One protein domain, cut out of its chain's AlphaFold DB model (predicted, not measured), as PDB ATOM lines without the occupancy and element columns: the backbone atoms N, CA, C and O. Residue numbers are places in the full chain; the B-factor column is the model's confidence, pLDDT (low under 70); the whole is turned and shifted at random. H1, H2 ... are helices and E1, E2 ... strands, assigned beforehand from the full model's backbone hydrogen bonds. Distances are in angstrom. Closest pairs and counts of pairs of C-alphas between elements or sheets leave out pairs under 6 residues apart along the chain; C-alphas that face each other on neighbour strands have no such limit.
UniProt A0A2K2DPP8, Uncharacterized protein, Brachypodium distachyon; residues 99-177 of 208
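AT A GLANCE: This is residues 99 to 177 of the 208 residues of an uncharacterized protein of Brachypodium distachyon (UniProt A0A2K2DPP8). A small hairpin of two strands, E1 and E2, and the short helix H1 lie beyond a pair of longer helices, H2 and H3, in which the first half of H3 packs steeply across H2. Past that contact H3 runs on away from H2, and residues 167 to 177, with H4 at their end, stick out free. The printed part has 79 residues, with named elements in the order E1, E2, H1, H2, H3, H4; the sheet, E1 - E2, is antiparallel, and the class is mostly helix. The whole is flat, spanning 39 by 37 by 15 A, and only just compact, close to loose, with a radius of gyration of the C-alphas of 13.7 A.

IN THESE COORDINATES: E1 is residues 102 to 104, beginning at C-alpha 102 (23.322, 81.589, 37.416), and E2 is residues 111 to 113. H1, residues 116 to 125, is 14.6 A long from first to last C-alpha. H2, residues 133 to 145, measures 18.3 A, and H3, residues 151 to 166, measures 22.2 A. H4, residues 172 to 177, ends at C-alpha 177 (27.117, 65.740, 59.367).

HOW THE PARTS SIT: E1 and E2 form an antiparallel hairpin, their directions 154 degrees apart. N 103 and O 112, 2.9 A apart, are within hydrogen-bond range. The closest C-alphas of E1 and H1, Ala 103 and Ile 119, are 7.4 A apart. H1 touches no helix. H2 and H3 touch, H3 with residues 151 to 158 alone; their closest C-alphas, Val 139 and Ala 154, are 5.4 A apart. They run opposite ways at a steep tilt of 55 degrees. H3 and H4 are apart. In H1, H2, H3 and H4 every O i to N i+4 pair is within hydrogen-bond range.

THE WHOLE: The C-alphas of Ala 117 and Asp 175, the two farthest apart, are 38.8 A apart. The printed part has no cut and no long link. The mean pLDDT of the printed part is 84.8; residues 99 to 100 and 165 to 172 are under 70.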
ATOM      1  N   LYS A  99      24.077  81.317  31.622       57.44
ATOM      2  CA  LYS A  99      24.901  82.261  32.392       57.44
ATOM      3  C   LYS A  99      24.059  83.340  33.077       57.44
ATOM      4  O   LYS A  99      24.381  83.737  34.193       57.44
ATOM      5  N   GLU A 100      22.982  83.786  32.438       59.31
ATOM      6  CA  GLU A 100      22.075  84.808  32.977       59.31
ATOM      7  C   GLU A 100      21.132  84.268  34.062       59.31
ATOM      8  O   GLU A 100      20.613  85.029  34.878       59.31
ATOM      9  N   ARG A 101      20.971  82.940  34.126       72.19
ATOM     10  CA  ARG A 101      20.242  82.256  35.196       72.19
ATOM     11  C   ARG A 101      21.112  81.861  36.375       72.19
ATOM     12  O   ARG A 101      20.559  81.468  37.387       72.19
ATOM     13  N   THR A 102      22.437  81.958  36.299       81.88
ATOM     14  CA  THR A 102      23.322  81.589  37.416       81.88
ATOM     15  C   THR A 102      24.048  82.801  37.982       81.88
ATOM     16  O   THR A 102      24.759  83.498  37.259       81.88
ATOM     17  N   ALA A 103      23.934  83.037  39.288       88.00
ATOM     18  CA  ALA A 103      24.575  84.173  39.942       88.00
ATOM     19  C   ALA A 103      25.396  83.735  41.161       88.00
ATOM     20  O   ALA A 103      24.917  83.044  42.062       88.00
ATOM     21  N   ARG A 104      26.667  84.149  41.194       90.69
ATOM     22  CA  ARG A 104      27.601  83.838  42.282       90.69
ATOM     23  C   ARG A 104      27.570  84.932  43.341       90.69
ATOM     24  O   ARG A 104      27.893  86.074  43.041       90.69
ATOM     25  N   CYS A 105      27.194  84.581  44.567       92.94
ATOM     26  CA  CYS A 105      27.108  85.500  45.700       92.94
ATOM     27  C   CYS A 105      28.476  86.105  46.031       92.94
ATOM     28  O   CYS A 105      29.444  85.376  46.269       92.94
ATOM     29  N   ASP A 106      28.548  87.428  46.147       92.62
ATOM     30  CA  ASP A 106      29.812  88.114  46.424       92.62
ATOM     31  C   ASP A 106      30.304  87.947  47.877       92.62
ATOM     32  O   ASP A 106      31.477  88.193  48.186       92.62
ATOM     33  N   CYS A 107      29.411  87.539  48.786       91.50
ATOM     34  CA  CYS A 107      29.714  87.316  50.199       91.50
ATOM     35  C   CYS A 107      30.286  85.913  50.423       91.50
ATOM     36  O   CYS A 107      31.463  85.756  50.770       91.50
ATOM     37  N   CYS A 108      29.471  84.883  50.179       89.50
ATOM     38  CA  CYS A 108      29.795  83.483  50.460       89.50
ATOM     39  C   CYS A 108      30.347  82.711  49.246       89.50
ATOM     40  O   CYS A 108      30.943  81.651  49.430       89.50
ATOM     41  N   GLY A 109      30.298  83.272  48.034       88.75
ATOM     42  CA  GLY A 109      30.839  82.632  46.831       88.75
ATOM     43  C   GLY A 109      29.986  81.480  46.301       88.75
ATOM     44  O   GLY A 109      30.411  80.838  45.342       88.75
ATOM     45  N   PHE A 110      28.827  81.234  46.920       86.06
ATOM     46  CA  PHE A 110      27.845  80.241  46.504       86.06
ATOM     47  C   PHE A 110      27.158  80.675  45.207       86.06
ATOM     48  O   PHE A 110      26.828  81.853  45.056       86.06
ATOM     49  N   THR A 111      26.955  79.740  44.282       87.12
ATOM     50  CA  THR A 111      26.308  79.995  42.989       87.12
ATOM     51  C   THR A 111      24.887  79.458  43.019       87.12
ATOM     52  O   THR A 111      24.679  78.301  43.366       87.12
ATOM     53  N   GLU A 112      23.925  80.291  42.644       82.00
ATOM     54  CA  GLU A 112      22.497  79.978  42.699       82.00
ATOM     55  C   GLU A 112      21.851  80.163  41.324       82.00
ATOM     56  O   GLU A 112      22.266  81.043  40.564       82.00
ATOM     57  N   GLU A 113      20.866  79.319  41.001       85.44
ATOM     58  CA  GLU A 113      20.032  79.485  39.810       85.44
ATOM     59  C   GLU A 113      18.864  80.428  40.139       85.44
ATOM     60  O   GLU A 113      18.007  80.116  40.972       85.44
ATOM     61  N   CYS A 114      18.836  81.592  39.495       85.00
ATOM     62  CA  CYS A 114      17.913  82.690  39.749       85.00
ATOM     63  C   CYS A 114      17.330  83.238  38.446       85.00
ATOM     64  O   CYS A 114      17.931  83.148  37.377       85.00
ATOM     65  N   THR A 115      16.155  83.861  38.528       87.69
ATOM     66  CA  THR A 115      15.614  84.595  37.381       87.69
ATOM     67  C   THR A 115      16.383  85.909  37.184       87.69
ATOM     68  O   THR A 115      16.741  86.557  38.174       87.69
ATOM     69  N   PRO A 116      16.602  86.365  35.936       86.44
ATOM     70  CA  PRO A 116      17.292  87.632  35.672       86.44
ATOM     71  C   PRO A 116      16.632  88.828  36.375       86.44
ATOM     72  O   PRO A 116      17.315  89.688  36.930       86.44
ATOM     73  N   ALA A 117      15.295  88.836  36.438       88.19
ATOM     74  CA  ALA A 117      14.522  89.852  37.149       88.19
ATOM     75  C   ALA A 117      14.830  89.879  38.658       88.19
ATOM     76  O   ALA A 117      15.004  90.953  39.235       88.19
ATOM     77  N   TYR A 118      14.958  88.710  39.295       88.06
ATOM     78  CA  TYR A 118      15.332  88.630  40.707       88.06
ATOM     79  C   TYR A 118      16.780  89.086  40.934       88.06
ATOM     80  O   TYR A 118      17.046  89.840  41.870       88.06
ATOM     81  N   ILE A 119      17.703  88.723  40.036       89.31
ATOM     82  CA  ILE A 119      19.094  89.204  40.073       89.31
ATOM     83  C   ILE A 119      19.151  90.731  40.016       89.31
ATOM     84  O   ILE A 119      19.856  91.348  40.818       89.31
ATOM     85  N   ALA A 120      18.394  91.347  39.109       90.56
ATOM     86  CA  ALA A 120      18.316  92.799  38.991       90.56
ATOM     87  C   ALA A 120      17.757  93.452  40.267       90.56
ATOM     88  O   ALA A 120      18.353  94.403  40.775       90.56
ATOM     89  N   ALA A 121      16.674  92.907  40.829       90.94
ATOM     90  CA  ALA A 121      16.059  93.426  42.051       90.94
ATOM     91  C   ALA A 121      17.014  93.370  43.257       90.94
ATOM     92  O   ALA A 121      17.152  94.349  43.991       90.94
ATOM     93  N   VAL A 122      17.724  92.254  43.440       93.00
ATOM     94  CA  VAL A 122      18.719  92.110  44.513       93.00
ATOM     95  C   VAL A 122      19.883  93.077  44.301       93.00
ATOM     96  O   VAL A 122      20.286  93.769  45.234       93.00
ATOM     97  N   ARG A 123      20.402  93.201  43.075       93.44
ATOM     98  CA  ARG A 123      21.485  94.153  42.783       93.44
ATOM     99  C   ARG A 123      21.082  95.599  43.065       93.44
ATOM    100  O   ARG A 123      21.909  96.347  43.578       93.44
ATOM    101  N   ALA A 124      19.836  95.983  42.796       94.00
ATOM    102  CA  ALA A 124      19.337  97.315  43.129       94.00
ATOM    103  C   ALA A 124      19.345  97.584  44.648       94.00
ATOM    104  O   ALA A 124      19.629  98.699  45.070       94.00
ATOM    105  N   GLN A 125      19.095  96.562  45.473       92.38
ATOM    106  CA  GLN A 125      19.082  96.690  46.937       92.38
ATOM    107  C   GLN A 125      20.475  96.697  47.569       92.38
ATOM    108  O   GLN A 125      20.696  97.370  48.572       92.38
ATOM    109  N   TYR A 126      21.417  95.936  47.011       94.31
ATOM    110  CA  TYR A 126      22.724  95.692  47.627       94.31
ATOM    111  C   TYR A 126      23.868  96.355  46.858       94.31
ATOM    112  O   TYR A 126      24.923  95.755  46.658       94.31
ATOM    113  N   LEU A 127      23.689  97.614  46.444       93.25
ATOM    114  CA  LEU A 127      24.759  98.441  45.859       93.25
ATOM    115  C   LEU A 127      25.378  97.808  44.596       93.25
ATOM    116  O   LEU A 127      26.598  97.757  44.433       93.25
ATOM    117  N   GLY A 128      24.537  97.236  43.733       92.38
ATOM    118  CA  GLY A 128      24.942  96.550  42.504       92.38
ATOM    119  C   GLY A 128      25.508  95.141  42.711       92.38
ATOM    120  O   GLY A 128      25.849  94.469  41.736       92.38
ATOM    121  N   ARG A 129      25.606  94.667  43.958       92.25
ATOM    122  CA  ARG A 129      26.191  93.365  44.302       92.25
ATOM    123  C   ARG A 129      25.117  92.292  44.344       92.25
ATOM    124  O   ARG A 129      24.013  92.517  44.831       92.25
ATOM    125  N   TRP A 130      25.446  91.105  43.844       93.50
ATOM    126  CA  TRP A 130      24.561  89.953  43.989       93.50
ATOM    127  C   TRP A 130      24.836  89.239  45.315       93.50
ATOM    128  O   TRP A 130      25.983  88.920  45.654       93.50
ATOM    129  N   VAL A 131      23.764  88.974  46.059       93.88
ATOM    130  CA  VAL A 131      23.791  88.360  47.386       93.88
ATOM    131  C   VAL A 131      22.752  87.239  47.405       93.88
ATOM    132  O   VAL A 131      21.591  87.486  47.099       93.88
ATOM    133  N   CYS A 132      23.156  86.010  47.749       91.69
ATOM    134  CA  CYS A 132      22.210  84.892  47.859       91.69
ATOM    135  C   CYS A 132      21.223  85.109  49.014       91.69
ATOM    136  O   CYS A 132      21.525  85.853  49.953       91.69
ATOM    137  N   GLY A 133      20.091  84.397  48.995       89.56
ATOM    138  CA  GLY A 133      19.016  84.568  49.984       89.56
ATOM    139  C   GLY A 133      19.491  84.533  51.443       89.56
ATOM    140  O   GLY A 133      19.126  85.401  52.230       89.56
ATOM    141  N   LEU A 134      20.402  83.615  51.788       90.44
ATOM    142  CA  LEU A 134      20.947  83.504  53.150       90.44
ATOM    143  C   LEU A 134      21.804  84.709  53.562       90.44
ATOM    144  O   LEU A 134      21.725  85.180  54.693       90.44
ATOM    145  N   CYS A 135      22.640  85.220  52.655       92.69
ATOM    146  CA  CYS A 135      23.448  86.400  52.952       92.69
ATOM    147  C   CYS A 135      22.598  87.676  52.953       92.69
ATOM    148  O   CYS A 135      22.924  88.602  53.688       92.69
ATOM    149  N   ALA A 136      21.522  87.723  52.164       93.44
ATOM    150  CA  ALA A 136      20.581  88.836  52.158       93.44
ATOM    151  C   ALA A 136      19.853  88.942  53.506       93.44
ATOM    152  O   ALA A 136      19.768  90.035  54.060       93.44
ATOM    153  N   GLU A 137      19.406  87.817  54.079       93.56
ATOM    154  CA  GLU A 137      18.827  87.815  55.429       93.56
ATOM    155  C   GLU A 137      19.836  88.225  56.499       93.56
ATOM    156  O   GLU A 137      19.516  89.057  57.340       93.56
ATOM    157  N   ALA A 138      21.071  87.716  56.439       92.81
ATOM    158  CA  ALA A 138      22.105  88.093  57.401       92.81
ATOM    159  C   ALA A 138      22.404  89.604  57.373       92.81
ATOM    160  O   ALA A 138      22.522  90.236  58.416       92.81
ATOM    161  N   VAL A 139      22.474  90.205  56.180       93.81
ATOM    162  CA  VAL A 139      22.674  91.655  56.030       93.81
ATOM    163  C   VAL A 139      21.466  92.433  56.546       93.81
ATOM    164  O   VAL A 139      21.644  93.434  57.234       93.81
ATOM    165  N   ARG A 140      20.238  91.990  56.244       92.12
ATOM    166  CA  ARG A 140      19.018  92.618  56.774       92.12
ATOM    167  C   ARG A 140      18.968  92.570  58.295       92.12
ATOM    168  O   ARG A 140      18.555  93.549  58.908       92.12
ATOM    169  N   ASP A 141      19.359  91.447  58.884       91.81
ATOM    170  CA  ASP A 141      19.395  91.293  60.332       91.81
ATOM    171  C   ASP A 141      20.447  92.213  60.959       91.81
ATOM    172  O   ASP A 141      20.133  92.934  61.899       91.81
ATOM    173  N   GLU A 142      21.639  92.305  60.369       91.12
ATOM    174  CA  GLU A 142      22.696  93.212  60.834       91.12
ATOM    175  C   GLU A 142      22.270  94.687  60.762       91.12
ATOM    176  O   GLU A 142      22.505  95.441  61.702       91.12
ATOM    177  N   VAL A 143      21.585  95.105  59.690       91.56
ATOM    178  CA  VAL A 143      21.026  96.467  59.575       91.56
ATOM    179  C   VAL A 143      19.915  96.701  60.604       91.56
ATOM    180  O   VAL A 143      19.801  97.797  61.142       91.56
ATOM    181  N   ARG A 144      19.088  95.689  60.897       90.31
ATOM    182  CA  ARG A 144      17.997  95.794  61.880       90.31
ATOM    183  C   ARG A 144      18.515  95.841  63.320       90.31
ATOM    184  O   ARG A 144      17.939  96.545  64.144       90.31
ATOM    185  N   ARG A 145      19.555  95.062  63.636       86.69
ATOM    186  CA  ARG A 145      20.160  94.967  64.976       86.69
ATOM    187  C   ARG A 145      21.167  96.082  65.242       86.69
ATOM    188  O   ARG A 145      21.334  96.492  66.387       86.69
ATOM    189  N   GLY A 146      21.853  96.543  64.203       76.75
ATOM    190  CA  GLY A 146      22.837  97.607  64.273       76.75
ATOM    191  C   GLY A 146      22.181  98.967  64.436       76.75
ATOM    192  O   GLY A 146      21.456  99.415  63.553       76.75
ATOM    193  N   ALA A 147      22.477  99.666  65.529       75.88
ATOM    194  CA  ALA A 147      22.038 101.044  65.702       75.88
ATOM    195  C   ALA A 147      22.734 101.951  64.666       75.88
ATOM    196  O   ALA A 147      23.865 102.381  64.867       75.88
ATOM    197  N   GLY A 148      22.069 102.202  63.534       82.75
ATOM    198  CA  GLY A 148      22.540 103.125  62.494       82.75
ATOM    199  C   GLY A 148      23.570 102.556  61.513       82.75
ATOM    200  O   GLY A 148      24.213 103.327  60.805       82.75
ATOM    201  N   ILE A 149      23.732 101.232  61.443       91.00
ATOM    202  CA  ILE A 149      24.651 100.612  60.480       91.00
ATOM    203  C   ILE A 149      24.062 100.707  59.069       91.00
ATOM    204  O   ILE A 149      22.917 100.325  58.822       91.00
ATOM    205  N   THR A 150      24.868 101.174  58.117       93.38
ATOM    206  CA  THR A 150      24.441 101.253  56.714       93.38
ATOM    207  C   THR A 150      24.417  99.872  56.051       93.38
ATOM    208  O   THR A 150      25.168  98.965  56.418       93.38
ATOM    209  N   THR A 151      23.615  99.700  54.994       92.62
ATOM    210  CA  THR A 151      23.617  98.460  54.193       92.62
ATOM    211  C   THR A 151      25.008  98.127  53.643       92.62
ATOM    212  O   THR A 151      25.363  96.953  53.553       92.62
ATOM    213  N   ALA A 152      25.816  99.139  53.310       93.62
ATOM    214  CA  ALA A 152      27.195  98.961  52.853       93.62
ATOM    215  C   ALA A 152      28.074  98.315  53.934       93.62
ATOM    216  O   ALA A 152      28.725  97.299  53.686       93.62
ATOM    217  N   GLU A 153      28.042  98.857  55.150       93.62
ATOM    218  CA  GLU A 153      28.815  98.325  56.271       93.62
ATOM    219  C   GLU A 153      28.336  96.935  56.695       93.62
ATOM    220  O   GLU A 153      29.153  96.058  56.970       93.62
ATOM    221  N   ALA A 154      27.021  96.701  56.716       94.56
ATOM    222  CA  ALA A 154      26.460  95.380  56.989       94.56
ATOM    223  C   ALA A 154      26.907  94.347  55.938       94.56
ATOM    224  O   ALA A 154      27.283  93.224  56.282       94.56
ATOM    225  N   LEU A 155      26.952  94.730  54.655       94.25
ATOM    226  CA  LEU A 155      27.493  93.888  53.584       94.25
ATOM    227  C   LEU A 155      28.974  93.567  53.785       94.25
ATOM    228  O   LEU A 155      29.387  92.427  53.554       94.25
ATOM    229  N   ASP A 156      29.783  94.543  54.191       93.31
ATOM    230  CA  ASP A 156      31.217  94.340  54.390       93.31
ATOM    231  C   ASP A 156      31.509  93.480  55.629       93.31
ATOM    232  O   ASP A 156      32.337  92.563  55.548       93.31
ATOM    233  N   ARG A 157      30.755  93.660  56.725       92.19
ATOM    234  CA  ARG A 157      30.776  92.762  57.895       92.19
ATOM    235  C   ARG A 157      30.407  91.332  57.503       92.19
ATOM    236  O   ARG A 157      31.169  90.402  57.779       92.19
ATOM    237  N   GLN A 158      29.306  91.151  56.769       92.94
ATOM    238  CA  GLN A 158      28.874  89.828  56.315       92.94
ATOM    239  C   GLN A 158      29.886  89.186  55.362       92.94
ATOM    240  O   GLN A 158      30.129  87.980  55.418       92.94
ATOM    241  N   ARG A 159      30.521  89.972  54.486       91.44
ATOM    242  CA  ARG A 159      31.611  89.489  53.629       91.44
ATOM    243  C   ARG A 159      32.769  88.982  54.469       91.44
ATOM    244  O   ARG A 159      33.224  87.872  54.202       91.44
ATOM    245  N   ALA A 160      33.239  89.758  55.443       89.50
ATOM    246  CA  ALA A 160      34.334  89.367  56.326       89.50
ATOM    247  C   ALA A 160      34.012  88.058  57.066       89.50
ATOM    248  O   ALA A 160      34.796  87.106  56.987       89.50
ATOM    249  N   PHE A 161      32.819  87.972  57.660       88.44
ATOM    250  CA  PHE A 161      32.321  86.771  58.329       88.44
ATOM    251  C   PHE A 161      32.268  85.560  57.387       88.44
ATOM    252  O   PHE A 161      32.864  84.520  57.665       88.44
ATOM    253  N   ALA A 162      31.643  85.703  56.216       86.62
ATOM    254  CA  ALA A 162      31.521  84.622  55.244       86.62
ATOM    255  C   ALA A 162      32.882  84.153  54.699       86.62
ATOM    256  O   ALA A 162      33.038  82.975  54.371       86.62
ATOM    257  N   ARG A 163      33.893  85.037  54.595       82.62
ATOM    258  CA  ARG A 163      35.256  84.596  54.241       82.62
ATOM    259  C   ARG A 163      35.870  83.795  55.376       82.62
ATOM    260  O   ARG A 163      36.409  82.740  55.080       82.62
ATOM    261  N   ALA A 164      35.777  84.261  56.619       76.69
ATOM    262  CA  ALA A 164      36.308  83.538  57.773       76.69
ATOM    263  C   ALA A 164      35.670  82.144  57.906       76.69
ATOM    264  O   ALA A 164      36.383  81.154  58.056       76.69
ATOM    265  N   ALA A 165      34.352  82.049  57.715       67.50
ATOM    266  CA  ALA A 165      33.618  80.787  57.740       67.50
ATOM    267  C   ALA A 165      34.059  79.801  56.640       67.50
ATOM    268  O   ALA A 165      34.106  78.602  56.893       67.50
ATOM    269  N   ARG A 166      34.455  80.277  55.445       62.19
ATOM    270  CA  ARG A 166      35.018  79.416  54.377       62.19
ATOM    271  C   ARG A 166      36.347  78.757  54.752       62.19
ATOM    272  O   ARG A 166      36.659  77.710  54.197       62.19
ATOM    273  N   TRP A 167      37.115  79.346  55.667       49.53
ATOM    274  CA  TRP A 167      38.369  78.770  56.171       49.53
ATOM    275  C   TRP A 167      38.174  77.944  57.452       49.53
ATOM    276  O   TRP A 167      39.121  77.317  57.918       49.53
ATOM    277  N   ALA A 168      36.953  77.909  57.995       53.56
ATOM    278  CA  ALA A 168      36.592  77.208  59.222       53.56
ATOM    279  C   ALA A 168      35.636  75.989  59.086       53.56
ATOM    280  O   ALA A 168      35.166  75.531  60.128       53.56
ATOM    281  N   PRO A 169      35.317  75.397  57.908       53.09
ATOM    282  CA  PRO A 169      34.333  74.316  57.864       53.09
ATOM    283  C   PRO A 169      34.956  72.921  58.018       53.09
ATOM    284  O   PRO A 169      34.234  71.934  57.980       53.09
ATOM    285  N   GLY A 170      36.276  72.810  58.180       56.88
ATOM    286  CA  GLY A 170      36.983  71.531  58.030       56.88
ATOM    287  C   GLY A 170      36.880  70.556  59.203       56.88
ATOM    288  O   GLY A 170      37.586  69.561  59.192       56.88
ATOM    289  N   ARG A 171      36.094  70.840  60.252       58.00
ATOM    290  CA  ARG A 171      35.920  69.878  61.360       58.00
ATOM    291  C   ARG A 171      34.526  69.904  61.971       58.00
ATOM    292  O   ARG A 171      33.851  68.892  61.961       58.00
ATOM    293  N   ALA A 172      34.030  71.071  62.384       63.09
ATOM    294  CA  ALA A 172      32.724  71.167  63.048       63.09
ATOM    295  C   ALA A 172      31.531  70.801  62.138       63.09
ATOM    296  O   ALA A 172      30.579  70.168  62.590       63.09
ATOM    297  N   ALA A 173      31.578  71.167  60.852       70.56
ATOM    298  CA  ALA A 173      30.528  70.802  59.898       70.56
ATOM    299  C   ALA A 173      30.570  69.303  59.555       70.56
ATOM    300  O   ALA A 173      29.526  68.663  59.457       70.56
ATOM    301  N   GLU A 174      31.769  68.734  59.430       72.38
ATOM    302  CA  GLU A 174      31.973  67.301  59.194       72.38
ATOM    303  C   GLU A 174      31.528  66.472  60.405       72.38
ATOM    304  O   GLU A 174      30.809  65.487  60.243       72.38
ATOM    305  N   ASP A 175      31.858  66.924  61.618       77.38
ATOM    306  CA  ASP A 175      31.445  66.311  62.880       77.38
ATOM    307  C   ASP A 175      29.917  66.338  63.043       77.38
ATOM    308  O   ASP A 175      29.320  65.332  63.440       77.38
ATOM    309  N   LEU A 176      29.261  67.448  62.674       82.31
ATOM    310  CA  LEU A 176      27.801  67.569  62.693       82.31
ATOM    311  C   LEU A 176      27.144  66.641  61.665       82.31
ATOM    312  O   LEU A 176      26.234  65.889  62.011       82.31
ATOM    313  N   VAL A 177      27.623  66.640  60.418       86.25
ATOM    314  CA  VAL A 177      27.117  65.740  59.367       86.25
ATOM    315  C   VAL A 177      27.320  64.280  59.773       86.25
ATOM    316  O   VAL A 177      26.409  63.463  59.614       86.25
TER     317      VAL A 177